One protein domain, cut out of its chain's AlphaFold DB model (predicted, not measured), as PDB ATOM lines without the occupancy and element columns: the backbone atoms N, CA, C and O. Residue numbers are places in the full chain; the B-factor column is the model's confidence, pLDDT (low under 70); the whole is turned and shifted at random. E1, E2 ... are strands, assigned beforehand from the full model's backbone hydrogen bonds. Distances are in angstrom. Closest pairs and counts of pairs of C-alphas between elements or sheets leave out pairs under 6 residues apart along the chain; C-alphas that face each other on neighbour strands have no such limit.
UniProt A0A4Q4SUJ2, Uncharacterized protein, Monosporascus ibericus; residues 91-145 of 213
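What this domain is: This is residues 91 to 145 of the 213 residues of an uncharacterized protein of Monosporascus ibericus (UniProt A0A4Q4SUJ2). Picture one elongated, strongly twisted slab of four antiparallel strands in the order E3 - E2 - E1 - E4, in which the chain crosses from edge strand E3 to edge strand E4 through residues 126 to 128. Past E4, residues 136 to 145 form a tail that folds back. The printed part has 55 residues with no named helix and four named strands, E1, E2, E3 and E4 along the chain; the class is all strand, though under half of the residues are in named elements. It is only just compact, close to loose, with a radius of gyration of the C-alphas of 11.7 A and spans of 34 by 20 by 17 A.

Where its parts are: Find C-alpha 95 at (5.683, 42.965, 97.505); from there E1, residues 95 to 102, runs 20.6 A. E2 holds residues 111 to 116 and E3 residues 120 to 125. E4, residues 129 to 135, runs 18.3 A to C-alpha 135 at (4.890, 41.267, 88.542).

How they stand to each other: Start at the hairpin E1 and E2, antiparallel at 160 degrees, where N 99 and O 113 are within hydrogen-bond range at 2.8 A. Next comes the hairpin E2 and E3, at 164 degrees, with N 116 and O 120 2.8 A apart. E1, E2 and E3 make a meander, each strand the antiparallel neighbour of the one before. On the other side of E1 is E4, antiparallel at 153 degrees; look at N 134 and O 98, 2.8 A. With E4 antiparallel to E1, the four strands form a Greek key. E3 and E4 are apart, though their link is tight.

The domain as a whole: The C-alphas of Gly 91 and Pro 105 are the two farthest apart, at 36.7 A. The printed part has no cut and no long link. Its mean pLDDT is 81.7; look for values under 70 at residues 91 to 92 and residue 145.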
ATOM      1  N   GLY A  91      12.036  39.597 108.151       52.88
ATOM      2  CA  GLY A  91      11.843  40.846 107.414       52.88
ATOM      3  C   GLY A  91      10.964  40.680 106.176       52.88
ATOM      4  O   GLY A  91      11.473  40.424 105.087       52.88
ATOM      5  N   GLU A  92       9.652  40.875 106.335       56.50
ATOM      6  CA  GLU A  92       8.688  40.967 105.232       56.50
ATOM      7  C   GLU A  92       9.137  42.053 104.236       56.50
ATOM      8  O   GLU A  92       9.049  43.250 104.515       56.50
ATOM      9  N   GLY A  93       9.673  41.627 103.087       70.44
ATOM     10  CA  GLY A  93      10.200  42.525 102.061       70.44
ATOM     11  C   GLY A  93       9.117  43.361 101.372       70.44
ATOM     12  O   GLY A  93       7.940  43.331 101.719       70.44
ATOM     13  N   LEU A  94       9.490  44.097 100.325       83.75
ATOM     14  CA  LEU A  94       8.489  44.717  99.452       83.75
ATOM     15  C   LEU A  94       7.766  43.633  98.640       83.75
ATOM     16  O   LEU A  94       8.419  42.728  98.114       83.75
ATOM     17  N   VAL A  95       6.441  43.743  98.501       84.12
ATOM     18  CA  VAL A  95       5.683  42.965  97.505       84.12
ATOM     19  C   VAL A  95       6.265  43.267  96.122       84.12
ATOM     20  O   VAL A  95       6.499  44.433  95.803       84.12
ATOM     21  N   PHE A  96       6.521  42.234  95.321       90.19
ATOM     22  CA  PHE A  96       7.009  42.373  93.942       90.19
ATOM     23  C   PHE A  96       6.147  41.644  92.912       90.19
ATOM     24  O   PHE A  96       6.290  41.917  91.726       90.19
ATOM     25  N   ALA A  97       5.260  40.745  93.335       91.06
ATOM     26  CA  ALA A  97       4.253  40.170  92.458       91.06
ATOM     27  C   ALA A  97       2.946  39.916  93.213       91.06
ATOM     28  O   ALA A  97       2.921  39.767  94.439       91.06
ATOM     29  N   ILE A  98       1.862  39.880  92.449       89.00
ATOM     30  CA  ILE A  98       0.522  39.520  92.894       89.00
ATOM     31  C   ILE A  98       0.081  38.342  92.037       89.00
ATOM     32  O   ILE A  98       0.154  38.410  90.811       89.00
ATOM     33  N   GLU A  99      -0.390  37.274  92.665       91.00
ATOM     34  CA  GLU A  99      -0.961  36.122  91.980       91.00
ATOM     35  C   GLU A  99      -2.446  35.998  92.300       91.00
ATOM     36  O   GLU A  99      -2.856  36.058  93.457       91.00
ATOM     37  N   VAL A 100      -3.259  35.836  91.259       87.31
ATOM     38  CA  VAL A 100      -4.708  35.653  91.368       87.31
ATOM     39  C   VAL A 100      -5.068  34.344  90.672       87.31
ATOM     40  O   VAL A 100      -5.133  34.303  89.442       87.31
ATOM     41  N   PRO A 101      -5.237  33.233  91.404       84.12
ATOM     42  CA  PRO A 101      -5.769  32.001  90.845       84.12
ATOM     43  C   PRO A 101      -7.297  32.007  90.837       84.12
ATOM     44  O   PRO A 101      -7.963  32.614  91.680       84.12
ATOM     45  N   TYR A 102      -7.857  31.274  89.883       81.12
ATOM     46  CA  TYR A 102      -9.275  31.316  89.550       81.12
ATOM     47  C   TYR A 102      -9.981  29.993  89.868       81.12
ATOM     48  O   TYR A 102      -9.362  28.923  89.988       81.12
ATOM     49  N   LYS A 103     -11.307  30.049  90.014       81.62
ATOM     50  CA  LYS A 103     -12.151  28.877  90.286       81.62
ATOM     51  C   LYS A 103     -12.386  28.042  89.021       81.62
ATOM     52  O   LYS A 103     -13.480  28.008  88.458       81.62
ATOM     53  N   GLY A 104     -11.364  27.305  88.590       79.31
ATOM     54  CA  GLY A 104     -11.482  26.346  87.486       79.31
ATOM     55  C   GLY A 104     -11.766  27.037  86.143       79.31
ATOM     56  O   GLY A 104     -10.885  27.747  85.668       79.31
ATOM     57  N   PRO A 105     -12.926  26.803  85.491       75.12
ATOM     58  CA  PRO A 105     -13.318  27.515  84.273       75.12
ATOM     59  C   PRO A 105     -13.996  28.875  84.537       75.12
ATOM     60  O   PRO A 105     -14.267  29.588  83.578       75.12
ATOM     61  N   SER A 106     -14.304  29.229  85.792       70.88
ATOM     62  CA  SER A 106     -14.917  30.521  86.135       70.88
ATOM     63  C   SER A 106     -13.882  31.649  86.164       70.88
ATOM     64  O   SER A 106     -12.747  31.444  86.595       70.88
ATOM     65  N   ALA A 107     -14.307  32.855  85.778       75.31
ATOM     66  CA  ALA A 107     -13.551  34.099  85.942       75.31
ATOM     67  C   ALA A 107     -13.553  34.627  87.395       75.31
ATOM     68  O   ALA A 107     -12.983  35.682  87.676       75.31
ATOM     69  N   GLU A 108     -14.165  33.911  88.344       75.62
ATOM     70  CA  GLU A 108     -14.088  34.245  89.766       75.62
ATOM     71  C   GLU A 108     -12.693  33.968  90.358       75.62
ATOM     72  O   GLU A 108     -12.224  32.821  90.293       75.62
ATOM     73  N   PRO A 109     -12.057  34.951  91.025       78.19
ATOM     74  CA  PRO A 109     -10.860  34.701  91.817       78.19
ATOM     75  C   PRO A 109     -11.192  33.791  93.012       78.19
ATOM     76  O   PRO A 109     -12.218  33.949  93.685       78.19
ATOM     77  N   ALA A 110     -10.321  32.818  93.268       81.94
ATOM     78  CA  ALA A 110     -10.443  31.861  94.368       81.94
ATOM     79  C   ALA A 110      -9.666  32.321  95.614       81.94
ATOM     80  O   ALA A 110     -10.182  32.271  96.737       81.94
ATOM     81  N   ASP A 111      -8.459  32.837  95.388       87.31
ATOM     82  CA  ASP A 111      -7.621  33.505  96.374       87.31
ATOM     83  C   ASP A 111      -6.850  34.672  95.736       87.31
ATOM     84  O   ASP A 111      -7.048  35.022  94.569       87.31
ATOM     85  N   LEU A 112      -6.020  35.307  96.552       86.81
ATOM     86  CA  LEU A 112      -5.077  36.348  96.188       86.81
ATOM     87  C   LEU A 112      -3.778  36.072  96.945       86.81
ATOM     88  O   LEU A 112      -3.774  36.115  98.175       86.81
ATOM     89  N   THR A 113      -2.675  35.844  96.243       89.38
ATOM     90  CA  THR A 113      -1.363  35.610  96.853       89.38
ATOM     91  C   THR A 113      -0.433  36.797  96.613       89.38
ATOM     92  O   THR A 113      -0.205  37.218  95.482       89.38
ATOM     93  N   LEU A 114       0.099  37.366  97.698       90.38
ATOM     94  CA  LEU A 114       1.113  38.421  97.667       90.38
ATOM     95  C   LEU A 114       2.503  37.786  97.750       90.38
ATOM     96  O   LEU A 114       2.786  37.069  98.711       90.38
ATOM     97  N   VAL A 115       3.362  38.071  96.772       90.62
ATOM     98  CA  VAL A 115       4.730  37.538  96.692       90.62
ATOM     99  C   VAL A 115       5.721  38.644  97.059       90.62
ATOM    100  O   VAL A 115       5.744  39.717  96.445       90.62
ATOM    101  N   TYR A 116       6.545  38.396  98.075       90.69
ATOM    102  CA  TYR A 116       7.465  39.363  98.672       90.69
ATOM    103  C   TYR A 116       8.911  39.116  98.230       90.69
ATOM    104  O   TYR A 116       9.337  37.975  98.031       90.69
ATOM    105  N   ARG A 117       9.708  40.186  98.105       82.50
ATOM    106  CA  ARG A 117      11.153  40.069  97.851       82.50
ATOM    107  C   ARG A 117      11.791  39.264  98.984       82.50
ATOM    108  O   ARG A 117      11.670  39.651 100.140       82.50
ATOM    109  N   GLY A 118      12.455  38.163  98.630       85.69
ATOM    110  CA  GLY A 118      12.887  37.128  99.576       85.69
ATOM    111  C   GLY A 118      12.098  35.814  99.478       85.69
ATOM    112  O   GLY A 118      12.360  34.909 100.258       85.69
ATOM    113  N   SER A 119      11.166  35.695  98.522       80.44
ATOM    114  CA  SER A 119      10.378  34.477  98.252       80.44
ATOM    115  C   SER A 119       9.411  34.076  99.372       80.44
ATOM    116  O   SER A 119       8.942  32.941  99.409       80.44
ATOM    117  N   ALA A 120       9.088  35.000 100.279       87.88
ATOM    118  CA  ALA A 120       7.955  34.835 101.179       87.88
ATOM    119  C   ALA A 120       6.650  35.086 100.410       87.88
ATOM    120  O   ALA A 120       6.586  35.969  99.554       87.88
ATOM    121  N   GLU A 121       5.602  34.338 100.742       91.31
ATOM    122  CA  GLU A 121       4.293  34.401 100.087       91.31
ATOM    123  C   GLU A 121       3.178  34.477 101.134       91.31
ATOM    124  O   GLU A 121       3.284  33.897 102.220       91.31
ATOM    125  N   ARG A 122       2.096  35.202 100.828       86.88
ATOM    126  CA  ARG A 122       0.880  35.231 101.658       86.88
ATOM    127  C   ARG A 122      -0.381  35.142 100.822       86.88
ATOM    128  O   ARG A 122      -0.733  36.094 100.131       86.88
ATOM    129  N   THR A 123      -1.083  34.027 100.967       86.31
ATOM    130  CA  THR A 123      -2.374  33.760 100.332       86.31
ATOM    131  C   THR A 123      -3.537  34.238 101.198       86.31
ATOM    132  O   THR A 123      -3.618  33.934 102.390       86.31
ATOM    133  N   LEU A 124      -4.468  34.962 100.581       82.94
ATOM    134  CA  LEU A 124      -5.727  35.436 101.146       82.94
ATOM    135  C   LEU A 124      -6.886  34.776 100.386       82.94
ATOM    136  O   LEU A 124      -7.245  35.209  99.293       82.94
ATOM    137  N   GLY A 125      -7.482  33.730 100.958       83.50
ATOM    138  CA  GLY A 125      -8.607  33.009 100.350       83.50
ATOM    139  C   GLY A 125      -8.426  31.495 100.380       83.50
ATOM    140  O   GLY A 125      -7.745  30.966 101.258       83.50
ATOM    141  N   ALA A 126      -9.070  30.803  99.440       78.25
ATOM    142  CA  ALA A 126      -8.999  29.352  99.308       78.25
ATOM    143  C   ALA A 126      -8.275  28.971  98.012       78.25
ATOM    144  O   ALA A 126      -8.674  29.434  96.947       78.25
ATOM    145  N   LEU A 127      -7.270  28.094  98.130       77.44
ATOM    146  CA  LEU A 127      -6.380  27.648  97.050       77.44
ATOM    147  C   LEU A 127      -7.108  27.427  95.715       77.44
ATOM    148  O   LEU A 127      -7.841  26.447  95.530       77.44
ATOM    149  N   GLY A 128      -6.877  28.350  94.786       78.69
ATOM    150  CA  GLY A 128      -7.403  28.295  93.430       78.69
ATOM    151  C   GLY A 128      -6.628  27.367  92.499       78.69
ATOM    152  O   GLY A 128      -5.762  26.587  92.896       78.69
ATOM    153  N   LYS A 129      -6.938  27.463  91.203       81.12
ATOM    154  CA  LYS A 129      -6.169  26.813  90.134       81.12
ATOM    155  C   LYS A 129      -5.725  27.865  89.123       81.12
ATOM    156  O   LYS A 129      -6.437  28.838  88.906       81.12
ATOM    157  N   ARG A 130      -4.580  27.625  88.471       78.25
ATOM    158  CA  ARG A 130      -4.009  28.490  87.417       78.25
ATOM    159  C   ARG A 130      -3.828  29.950  87.892       78.25
ATOM    160  O   ARG A 130      -4.602  30.808  87.475       78.25
ATOM    161  N   PRO A 131      -2.844  30.238  88.766       84.06
ATOM    162  CA  PRO A 131      -2.538  31.610  89.164       84.06
ATOM    163  C   PRO A 131      -2.177  32.471  87.951       84.06
ATOM    164  O   PRO A 131      -1.268  32.139  87.189       84.06
ATOM    165  N   GLN A 132      -2.877  33.592  87.786       86.25
ATOM    166  CA  GLN A 132      -2.421  34.684  86.940       86.25
ATOM    167  C   GLN A 132      -1.490  35.564  87.771       86.25
ATOM    168  O   GLN A 132      -1.928  36.232  88.708       86.25
ATOM    169  N   ARG A 133      -0.201  35.543  87.433       91.75
ATOM    170  CA  ARG A 133       0.840  36.335  88.090       91.75
ATOM    171  C   ARG A 133       1.027  37.670  87.379       91.75
ATOM    172  O   ARG A 133       1.281  37.699  86.176       91.75
ATOM    173  N   GLN A 134       0.956  38.755  88.138       89.00
ATOM    174  CA  GLN A 134       1.345  40.097  87.727       89.00
ATOM    175  C   GLN A 134       2.558  40.525  88.551       89.00
ATOM    176  O   GLN A 134       2.459  40.707  89.764       89.00
ATOM    177  N   GLU A 135       3.705  40.695  87.899       90.81
ATOM    178  CA  GLU A 135       4.890  41.267  88.542       90.81
ATOM    179  C   GLU A 135       4.822  42.801  88.520       90.81
ATOM    180  O   GLU A 135       4.273  43.400  87.590       90.81
ATOM    181  N   LEU A 136       5.363  43.423  89.567       83.38
ATOM    182  CA  LEU A 136       5.560  44.864  89.686       83.38
ATOM    183  C   LEU A 136       6.930  45.225  89.107       83.38
ATOM    184  O   LEU A 136       7.923  44.526  89.346       83.38
ATOM    185  N   LEU A 137       7.004  46.328  88.368       86.31
ATOM    186  CA  LEU A 137       8.246  46.766  87.741       86.31
ATOM    187  C   LEU A 137       9.267  47.258  88.789       86.31
ATOM    188  O   LEU A 137       8.902  47.664  89.898       86.31
ATOM    189  N   PRO A 138      10.577  47.261  88.475       83.50
ATOM    190  CA  PRO A 138      11.595  47.784  89.380       83.50
ATOM    191  C   PRO A 138      11.325  49.243  89.788       83.50
ATOM    192  O   PRO A 138      11.403  50.152  88.969       83.50
ATOM    193  N   GLY A 139      11.045  49.460  91.077       83.88
ATOM    194  CA  GLY A 139      10.731  50.777  91.644       83.88
ATOM    195  C   GLY A 139       9.237  51.033  91.860       83.88
ATOM    196  O   GLY A 139       8.892  51.963  92.588       83.88
ATOM    197  N   GLU A 140       8.355  50.195  91.313       77.06
ATOM    198  CA  GLU A 140       6.939  50.203  91.677       77.06
ATOM    199  C   GLU A 140       6.730  49.635  93.087       77.06
ATOM    200  O   GLU A 140       7.519  48.841  93.604       77.06
ATOM    201  N   SER A 141       5.639  50.057  93.724       80.62
ATOM    202  CA  SER A 141       5.198  49.531  95.012       80.62
ATOM    203  C   SER A 141       3.678  49.431  95.033       80.62
ATOM    204  O   SER A 141       2.978  50.288  94.494       80.62
ATOM    205  N   LEU A 142       3.164  48.371  95.654       76.88
ATOM    206  CA  LEU A 142       1.731  48.169  95.816       76.88
ATOM    207  C   LEU A 142       1.193  49.128  96.887       76.88
ATOM    208  O   LEU A 142       1.339  48.879  98.082       76.88
ATOM    209  N   THR A 143       0.598  50.237  96.454       72.06
ATOM    210  CA  THR A 143       0.085  51.301  97.339       72.06
ATOM    211  C   THR A 143      -1.414  51.201  97.623       72.06
ATOM    212  O   THR A 143      -1.873  51.705  98.646       72.06
ATOM    213  N   LEU A 144      -2.180  50.557  96.738       70.38
ATOM    214  CA  LEU A 144      -3.632  50.416  96.831       70.38
ATOM    215  C   LEU A 144      -4.086  49.115  96.159       70.38
ATOM    216  O   LEU A 144      -3.505  48.687  95.164       70.38
ATOM    217  N   MET A 145      -5.163  48.524  96.673       64.38
ATOM    218  CA  MET A 145      -5.882  47.430  96.027       64.38
ATOM    219  C   MET A 145      -7.388  47.683  96.133       64.38
ATOM    220  O   MET A 145      -7.906  47.904  97.227       64.38
TER     221      MET A 145